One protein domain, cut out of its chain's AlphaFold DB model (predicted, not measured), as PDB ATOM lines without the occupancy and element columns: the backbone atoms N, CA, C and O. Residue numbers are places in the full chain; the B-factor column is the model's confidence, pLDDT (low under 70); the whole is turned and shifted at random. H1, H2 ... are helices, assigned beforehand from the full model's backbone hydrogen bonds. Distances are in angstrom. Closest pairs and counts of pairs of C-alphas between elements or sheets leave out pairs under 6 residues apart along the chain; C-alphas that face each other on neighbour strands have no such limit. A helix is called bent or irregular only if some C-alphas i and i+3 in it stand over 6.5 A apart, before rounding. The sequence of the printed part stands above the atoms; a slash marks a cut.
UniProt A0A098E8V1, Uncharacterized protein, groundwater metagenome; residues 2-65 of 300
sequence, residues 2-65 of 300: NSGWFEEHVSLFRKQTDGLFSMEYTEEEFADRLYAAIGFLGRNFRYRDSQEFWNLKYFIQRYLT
ATOM      1  N   ASN A   2     -29.259 -25.059  53.156       54.69
ATOM      2  CA  ASN A   2     -28.289 -25.767  52.327       54.69
ATOM      3  C   ASN A   2     -26.906 -25.418  52.890       54.69
ATOM      4  O   ASN A   2     -26.477 -24.277  52.750       54.69
ATOM      5  N   SER A   3     -26.262 -26.354  53.590       59.97
ATOM      6  CA  SER A   3     -24.914 -26.160  54.138       59.97
ATOM      7  C   SER A   3     -23.952 -25.862  52.983       59.97
ATOM      8  O   SER A   3     -23.768 -26.734  52.132       59.97
ATOM      9  N   GLY A   4     -23.408 -24.648  52.893       85.19
ATOM     10  CA  GLY A   4     -22.528 -24.239  51.793       85.19
ATOM     11  C   GLY A   4     -22.881 -22.909  51.118       85.19
ATOM     12  O   GLY A   4     -22.017 -22.332  50.461       85.19
ATOM     13  N   TRP A   5     -24.126 -22.417  51.226       91.94
ATOM     14  CA  TRP A   5     -24.548 -21.201  50.502       91.94
ATOM     15  C   TRP A   5     -23.719 -19.979  50.905       91.94
ATOM     16  O   TRP A   5     -23.167 -19.279  50.051       91.94
ATOM     17  N   PHE A   6     -23.584 -19.743  52.209       93.69
ATOM     18  CA  PHE A   6     -22.836 -18.599  52.705       93.69
ATOM     19  C   PHE A   6     -21.330 -18.752  52.472       93.69
ATOM     20  O   PHE A   6     -20.665 -17.785  52.097       93.69
ATOM     21  N   GLU A   7     -20.781 -19.963  52.605       93.75
ATOM     22  CA  GLU A   7     -19.364 -20.221  52.341       93.75
ATOM     23  C   GLU A   7     -18.977 -19.942  50.881       93.75
ATOM     24  O   GLU A   7     -17.896 -19.403  50.627       93.75
ATOM     25  N   GLU A   8     -19.856 -20.242  49.919       93.31
ATOM     26  CA  GLU A   8     -19.644 -19.892  48.510       93.31
ATOM     27  C   GLU A   8     -19.525 -18.366  48.326       93.31
ATOM     28  O   GLU A   8     -18.634 -17.891  47.611       93.31
ATOM     29  N   HIS A   9     -20.360 -17.586  49.020       92.94
ATOM     30  CA  HIS A   9     -20.313 -16.123  48.995       92.94
ATOM     31  C   HIS A   9     -19.061 -15.557  49.668       92.94
ATOM     32  O   HIS A   9     -18.421 -14.651  49.127       92.94
ATOM     33  N   VAL A  10     -18.655 -16.120  50.806       93.75
ATOM     34  CA  VAL A  10     -17.404 -15.756  51.486       93.75
ATOM     35  C   VAL A  10     -16.197 -16.053  50.593       93.75
ATOM     36  O   VAL A  10     -15.304 -15.214  50.458       93.75
ATOM     37  N   SER A  11     -16.175 -17.220  49.945       93.69
ATOM     38  CA  SER A  11     -15.103 -17.618  49.031       93.69
ATOM     39  C   SER A  11     -15.009 -16.682  47.822       93.69
ATOM     40  O   SER A  11     -13.912 -16.242  47.460       93.69
ATOM     41  N   LEU A  12     -16.148 -16.326  47.217       91.69
ATOM     42  CA  LEU A  12     -16.191 -15.370  46.111       91.69
ATOM     43  C   LEU A  12     -15.681 -13.989  46.541       91.69
ATOM     44  O   LEU A  12     -14.828 -13.421  45.862       91.69
ATOM     45  N   PHE A  13     -16.153 -13.477  47.679       91.50
ATOM     46  CA  PHE A  13     -15.719 -12.182  48.203       91.50
ATOM     47  C   PHE A  13     -14.211 -12.157  48.481       91.50
ATOM     48  O   PHE A  13     -13.510 -11.227  48.079       91.50
ATOM     49  N   ARG A  14     -13.682 -13.218  49.103       92.38
ATOM     50  CA  ARG A  14     -12.244 -13.364  49.348       92.38
ATOM     51  C   ARG A  14     -11.453 -13.356  48.040       92.38
ATOM     52  O   ARG A  14     -10.414 -12.714  47.970       92.38
ATOM     53  N   LYS A  15     -11.954 -14.024  46.998       91.44
ATOM     54  CA  LYS A  15     -11.336 -14.013  45.667       91.44
ATOM     55  C   LYS A  15     -11.363 -12.621  45.027       91.44
ATOM     56  O   LYS A  15     -10.364 -12.214  44.458       91.44
ATOM     57  N   GLN A  16     -12.475 -11.892  45.117       87.69
ATOM     58  CA  GLN A  16     -12.617 -10.544  44.537       87.69
ATOM     59  C   GLN A  16     -11.754  -9.485  45.234       87.69
ATOM     60  O   GLN A  16     -11.497  -8.426  44.669       87.69
ATOM     61  N   THR A  17     -11.333  -9.765  46.463       89.25
ATOM     62  CA  THR A  17     -10.545  -8.858  47.299       89.25
ATOM     63  C   THR A  17      -9.099  -9.311  47.478       89.25
ATOM     64  O   THR A  17      -8.403  -8.765  48.330       89.25
ATOM     65  N   ASP A  18      -8.656 -10.333  46.738       89.56
ATOM     66  CA  ASP A  18      -7.337 -10.964  46.889       89.56
ATOM     67  C   ASP A  18      -7.016 -11.375  48.342       89.56
ATOM     68  O   ASP A  18      -5.871 -11.401  48.786       89.56
ATOM     69  N   GLY A  19      -8.056 -11.693  49.116       88.38
ATOM     70  CA  GLY A  19      -7.958 -12.054  50.525       88.38
ATOM     71  C   GLY A  19      -7.629 -10.902  51.475       88.38
ATOM     72  O   GLY A  19      -7.407 -11.169  52.654       88.38
ATOM     73  N   LEU A  20      -7.623  -9.652  51.003       88.81
ATOM     74  CA  LEU A  20      -7.346  -8.468  51.823       88.81
ATOM     75  C   LEU A  20      -8.479  -8.143  52.803       88.81
ATOM     76  O   LEU A  20      -8.240  -7.500  53.823       88.81
ATOM     77  N   PHE A  21      -9.704  -8.581  52.504       87.12
ATOM     78  CA  PHE A  21     -10.877  -8.325  53.332       87.12
ATOM     79  C   PHE A  21     -11.589  -9.620  53.723       87.12
ATOM     80  O   PHE A  21     -11.620 -10.598  52.975       87.12
ATOM     81  N   SER A  22     -12.206  -9.601  54.904       86.94
ATOM     82  CA  SER A  22     -13.100 -10.649  55.398       86.94
ATOM     83  C   SER A  22     -14.564 -10.213  55.297       86.94
ATOM     84  O   SER A  22     -14.872  -9.020  55.263       86.94
ATOM     85  N   MET A  23     -15.466 -11.195  55.203       88.81
ATOM     86  CA  MET A  23     -16.909 -10.955  55.248       88.81
ATOM     87  C   MET A  23     -17.293 -10.524  56.668       88.81
ATOM     88  O   MET A  23     -17.007 -11.238  57.625       88.81
ATOM     89  N   GLU A  24     -17.916  -9.354  56.794       89.75
ATOM     90  CA  GLU A  24     -18.242  -8.726  58.088       89.75
ATOM     91  C   GLU A  24     -19.596  -9.184  58.662       89.75
ATOM     92  O   GLU A  24     -19.965  -8.772  59.756       89.75
ATOM     93  N   TYR A  25     -20.341 -10.009  57.925       91.88
ATOM     94  CA  TYR A  25     -21.700 -10.426  58.266       91.88
ATOM     95  C   TYR A  25     -21.756 -11.894  58.664       91.88
ATOM     96  O   TYR A  25     -20.988 -12.713  58.159       91.88
ATOM     97  N   THR A  26     -22.708 -12.231  59.526       93.94
ATOM     98  CA  THR A  26     -23.178 -13.613  59.675       93.94
ATOM     99  C   THR A  26     -23.996 -14.042  58.451       93.94
ATOM    100  O   THR A  26     -24.418 -13.204  57.652       93.94
ATOM    101  N   GLU A  27     -24.238 -15.347  58.294       93.56
ATOM    102  CA  GLU A  27     -25.059 -15.880  57.197       93.56
ATOM    103  C   GLU A  27     -26.452 -15.228  57.143       93.56
ATOM    104  O   GLU A  27     -26.891 -14.796  56.077       93.56
ATOM    105  N   GLU A  28     -27.114 -15.102  58.293       93.62
ATOM    106  CA  GLU A  28     -28.463 -14.535  58.408       93.62
ATOM    107  C   GLU A  28     -28.487 -13.048  58.027       93.62
ATOM    108  O   GLU A  28     -29.249 -12.634  57.151       93.62
ATOM    109  N   GLU A  29     -27.574 -12.250  58.588       93.56
ATOM    110  CA  GLU A  29     -27.465 -10.823  58.261       93.56
ATOM    111  C   GLU A  29     -27.122 -10.590  56.788       93.56
ATOM    112  O   GLU A  29     -27.582  -9.621  56.174       93.56
ATOM    113  N   PHE A  30     -26.283 -11.458  56.221       93.62
ATOM    114  CA  PHE A  30     -25.913 -11.385  54.820       93.62
ATOM    115  C   PHE A  30     -27.106 -11.693  53.918       93.62
ATOM    116  O   PHE A  30     -27.346 -10.946  52.969       93.62
ATOM    117  N   ALA A  31     -27.880 -12.740  54.227       92.06
ATOM    118  CA  ALA A  31     -29.085 -13.104  53.488       92.06
ATOM    119  C   ALA A  31     -30.116 -11.972  53.491       92.06
ATOM    120  O   ALA A  31     -30.557 -11.538  52.421       92.06
ATOM    121  N   ASP A  32     -30.432 -11.426  54.665       91.50
ATOM    122  CA  ASP A  32     -31.401 -10.337  54.802       91.50
ATOM    123  C   ASP A  32     -31.001  -9.116  53.970       91.50
ATOM    124  O   ASP A  32     -31.797  -8.567  53.197       91.50
ATOM    125  N   ARG A  33     -29.731  -8.708  54.065       90.31
ATOM    126  CA  ARG A  33     -29.209  -7.562  53.313       90.31
ATOM    127  C   ARG A  33     -29.140  -7.836  51.817       90.31
ATOM    128  O   ARG A  33     -29.453  -6.934  51.035       90.31
ATOM    129  N   LEU A  34     -28.768  -9.050  51.410       88.94
ATOM    130  CA  LEU A  34     -28.698  -9.447  50.007       88.94
ATOM    131  C   LEU A  34     -30.080  -9.399  49.355       88.94
ATOM    132  O   LEU A  34     -30.240  -8.751  48.320       88.94
ATOM    133  N   TYR A  35     -31.094 -10.012  49.966       87.25
ATOM    134  CA  TYR A  35     -32.443 -10.018  49.400       87.25
ATOM    135  C   TYR A  35     -33.099  -8.636  49.438       87.25
ATOM    136  O   TYR A  35     -33.762  -8.254  48.467       87.25
ATOM    137  N   ALA A  36     -32.850  -7.835  50.479       82.56
ATOM    138  CA  ALA A  36     -33.275  -6.438  50.502       82.56
ATOM    139  C   ALA A  36     -32.615  -5.627  49.368       82.56
ATOM    140  O   ALA A  36     -33.287  -4.864  48.669       82.56
ATOM    141  N   ALA A  37     -31.319  -5.836  49.115       79.94
ATOM    142  CA  ALA A  37     -30.583  -5.161  48.048       79.94
ATOM    143  C   ALA A  37     -31.027  -5.602  46.641       79.94
ATOM    144  O   ALA A  37     -31.197  -4.764  45.751       79.94
ATOM    145  N   ILE A  38     -31.280  -6.896  46.426       75.00
ATOM    146  CA  ILE A  38     -31.855  -7.415  45.174       75.00
ATOM    147  C   ILE A  38     -33.254  -6.823  44.956       75.00
ATOM    148  O   ILE A  38     -33.568  -6.338  43.863       75.00
ATOM    149  N   GLY A  39     -34.078  -6.804  46.008       67.44
ATOM    150  CA  GLY A  39     -35.399  -6.187  46.000       67.44
ATOM    151  C   GLY A  39     -35.346  -4.710  45.610       67.44
ATOM    152  O   GLY A  39     -36.153  -4.271  44.793       67.44
ATOM    153  N   PHE A  40     -34.366  -3.961  46.120       65.44
ATOM    154  CA  PHE A  40     -34.100  -2.576  45.731       65.44
ATOM    155  C   PHE A  40     -33.775  -2.437  44.236       65.44
ATOM    156  O   PHE A  40     -34.437  -1.671  43.531       65.44
ATOM    157  N   LEU A  41     -32.796  -3.200  43.731       64.12
ATOM    158  CA  LEU A  41     -32.363  -3.136  42.326       64.12
ATOM    159  C   LEU A  41     -33.477  -3.498  41.333       64.12
ATOM    160  O   LEU A  41     -33.470  -3.039  40.188       64.12
ATOM    161  N   GLY A  42     -34.446  -4.311  41.760       56.91
ATOM    162  CA  GLY A  42     -35.608  -4.687  40.960       56.91
ATOM    163  C   GLY A  42     -36.645  -3.575  40.762       56.91
ATOM    164  O   GLY A  42     -37.519  -3.709  39.898       56.91
ATOM    165  N   ARG A  43     -36.582  -2.479  41.530       55.34
ATOM    166  CA  ARG A  43     -37.595  -1.413  41.535       55.34
ATOM    167  C   ARG A  43     -37.125  -0.168  40.750       55.34
ATOM    168  O   ARG A  43     -35.942   0.053  40.516       55.34
ATOM    169  N   ASN A  44     -38.073   0.657  40.287       53.53
ATOM    170  CA  ASN A  44     -37.799   1.880  39.510       53.53
ATOM    171  C   ASN A  44     -37.825   3.141  40.395       53.53
ATOM    172  O   ASN A  44     -38.609   4.052  40.149       53.53
ATOM    173  N   PHE A  45     -36.979   3.217  41.420       55.19
ATOM    174  CA  PHE A  45     -36.818   4.441  42.214       55.19
ATOM    175  C   PHE A  45     -35.353   4.737  42.499       55.19
ATOM    176  O   PHE A  45     -34.486   3.873  42.367       55.19
ATOM    177  N   ARG A  46     -35.059   5.990  42.853       56.97
ATOM    178  CA  ARG A  46     -33.697   6.381  43.219       56.97
ATOM    179  C   ARG A  46     -33.446   5.954  44.656       56.97
ATOM    180  O   ARG A  46     -34.320   6.083  45.502       56.97
ATOM    181  N   TYR A  47     -32.220   5.534  44.939       60.78
ATOM    182  CA  TYR A  47     -31.779   5.146  46.281       60.78
ATOM    183  C   TYR A  47     -32.147   6.177  47.363       60.78
ATOM    184  O   TYR A  47     -32.656   5.832  48.422       60.78
ATOM    185  N   ARG A  48     -31.964   7.468  47.057       67.00
ATOM    186  CA  ARG A  48     -32.285   8.582  47.964       67.00
ATOM    187  C   ARG A  48     -33.775   8.716  48.294       67.00
ATOM    188  O   ARG A  48     -34.099   9.312  49.311       67.00
ATOM    189  N   ASP A  49     -34.654   8.167  47.458       66.69
ATOM    190  CA  ASP A  49     -36.104   8.302  47.593       66.69
ATOM    191  C   ASP A  49     -36.702   7.240  48.550       66.69
ATOM    192  O   ASP A  49     -37.910   7.231  48.762       66.69
ATOM    193  N   SER A  50     -35.893   6.340  49.135       67.19
ATOM    194  CA  SER A  50     -36.379   5.306  50.060       67.19
ATOM    195  C   SER A  50     -35.476   5.132  51.282       67.19
ATOM    196  O   SER A  50     -34.367   4.608  51.185       67.19
ATOM    197  N   GLN A  51     -35.995   5.544  52.444       73.00
ATOM    198  CA  GLN A  51     -35.328   5.412  53.745       73.00
ATOM    199  C   GLN A  51     -35.028   3.955  54.115       73.00
ATOM    200  O   GLN A  51     -33.984   3.685  54.698       73.00
ATOM    201  N   GLU A  52     -35.897   3.024  53.707       71.81
ATOM    202  CA  GLU A  52     -35.730   1.572  53.884       71.81
ATOM    203  C   GLU A  52     -34.367   1.091  53.363       71.81
ATOM    204  O   GLU A  52     -33.709   0.259  53.982       71.81
ATOM    205  N   PHE A  53     -33.899   1.668  52.252       72.31
ATOM    206  CA  PHE A  53     -32.672   1.225  51.603       72.31
ATOM    207  C   PHE A  53     -31.445   2.038  51.975       72.31
ATOM    208  O   PHE A  53     -30.361   1.588  51.632       72.31
ATOM    209  N   TRP A  54     -31.566   3.160  52.701       78.12
ATOM    210  CA  TRP A  54     -30.439   4.042  53.055       78.12
ATOM    211  C   TRP A  54     -29.294   3.335  53.790       78.12
ATOM    212  O   TRP A  54     -28.136   3.737  53.637       78.12
ATOM    213  N   ASN A  55     -29.600   2.247  54.490       79.94
ATOM    214  CA  ASN A  55     -28.630   1.452  55.238       79.94
ATOM    215  C   ASN A  55     -27.955   0.347  54.400       79.94
ATOM    216  O   ASN A  55     -27.080  -0.354  54.908       79.94
ATOM    217  N   LEU A  56     -28.326   0.186  53.121       81.81
ATOM    218  CA  LEU A  56     -27.749  -0.820  52.222       81.81
ATOM    219  C   LEU A  56     -26.635  -0.284  51.319       81.81
ATOM    220  O   LEU A  56     -25.996  -1.079  50.644       81.81
ATOM    221  N   LYS A  57     -26.362   1.027  51.287       81.44
ATOM    222  CA  LYS A  57     -25.381   1.642  50.363       81.44
ATOM    223  C   LYS A  57     -24.037   0.947  50.447       81.44
ATOM    224  O   LYS A  57     -23.495   0.547  49.425       81.44
ATOM    225  N   TYR A  58     -23.529   0.807  51.665       82.50
ATOM    226  CA  TYR A  58     -22.256   0.152  51.914       82.50
ATOM    227  C   TYR A  58     -22.290  -1.315  51.476       82.50
ATOM    228  O   TYR A  58     -21.403  -1.756  50.753       82.50
ATOM    229  N   PHE A  59     -23.360  -2.034  51.831       86.38
ATOM    230  CA  PHE A  59     -23.536  -3.432  51.446       86.38
ATOM    231  C   PHE A  59     -23.518  -3.606  49.920       86.38
ATOM    232  O   PHE A  59     -22.750  -4.397  49.384       86.38
ATOM    233  N   ILE A  60     -24.318  -2.808  49.211       81.50
ATOM    234  CA  ILE A  60     -24.422  -2.822  47.750       81.50
ATOM    235  C   ILE A  60     -23.072  -2.500  47.112       81.50
ATOM    236  O   ILE A  60     -22.650  -3.193  46.196       81.50
ATOM    237  N   GLN A  61     -22.383  -1.463  47.590       80.31
ATOM    238  CA  GLN A  61     -21.111  -1.035  47.008       80.31
ATOM    239  C   GLN A  61     -19.986  -2.050  47.212       80.31
ATOM    240  O   GLN A  61     -19.098  -2.130  46.368       80.31
ATOM    241  N   ARG A  62     -20.002  -2.787  48.326       81.50
ATOM    242  CA  ARG A  62     -18.894  -3.660  48.725       81.50
ATOM    243  C   ARG A  62     -19.114  -5.132  48.386       81.50
ATOM    244  O   ARG A  62     -18.144  -5.813  48.078       81.50
ATOM    245  N   TYR A  63     -20.353  -5.617  48.436       82.19
ATOM    246  CA  TYR A  63     -20.656  -7.049  48.322       82.19
ATOM    247  C   TYR A  63     -21.504  -7.398  47.096       82.19
ATOM    248  O   TYR A  63     -21.495  -8.548  46.665       82.19
ATOM    249  N   LEU A  64     -22.229  -6.442  46.505       79.50
ATOM    250  CA  LEU A  64     -23.138  -6.732  45.398       79.50
ATOM    251  C   LEU A  64     -22.453  -6.552  44.040       79.50
ATOM    252  O   LEU A  64     -22.462  -5.475  43.446       79.50
ATOM    253  N   THR A  65     -21.881  -7.645  43.546       79.50
ATOM    254  CA  THR A  65     -21.250  -7.751  42.222       79.50
ATOM    255  C   THR A  65     -22.096  -8.590  41.261       79.50
ATOM    256  O   THR A  65     -23.095  -9.200  41.650       79.50
TER     257      THR A  65
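What this domain is: This is residues 2 to 65 of the 300 residues of an uncharacterized protein of groundwater metagenome (UniProt A0A098E8V1). Two helices, H2 and H3, cross on each other, and the third, H1, stands across one end of this pair, near both but loosely attached. Residues 42 to 50, which join H2 to H3, turn at the end of the pair away from H1. The printed part has 64 residues with three named helices, in the order H1, H2, H3, and no named strand; the class is all helix. It is only just compact, close to loose, with a radius of gyration of the C-alphas of 12.7 A and spans of 34 by 27 by 16 A.

How they stand to each other: H2, residues 27 to 41, touches H3, residues 51 to 63, with the closest C-alphas, those of Ala 37 and Ile 60, 6.6 A apart. Their lines are about perpendicular at 71 degrees, only just past a steep tilt. H1, residues 5 to 16, is close to H2 but not clearly touching: the closest C-alphas, those of Phe 6 and Glu 27, are 5.7 A apart. These two are about perpendicular at 72 degrees, again only just. H1 is also close to H3 but not clearly touching, with the C-alphas of Phe 13 and Tyr 63 closest at 7.1 A; they run the same way at a steep tilt of 61 degrees. In H1 and H2 every O i to N i+4 pair is within hydrogen-bond range; in H3 4 of 9 are, beside 6 of 10 O i to N i+3 pairs.

Where its parts are: H2 is 20.9 A long from first to last C-alpha and begins with C-alpha 27 at (-25.059, -15.880, 57.197). H3 is 20.0 A long, ends with C-alpha 63 at (-20.656, -7.049, 48.322), and is irregular, with C-alphas 55 and 58 7.3 A apart. H1 is 17.1 A long and begins with C-alpha 5 at (-24.548, -21.201, 50.502).

The domain as a whole: The two C-alphas farthest apart, those of Ser 3 and Asp 49, are 36.8 A apart. The printed part has no cut, and the links H1 to H2 and H2 to H3 are short. The mean pLDDT of the printed part is 81.1; residues 2 to 3 and 39 to 50 are under 70.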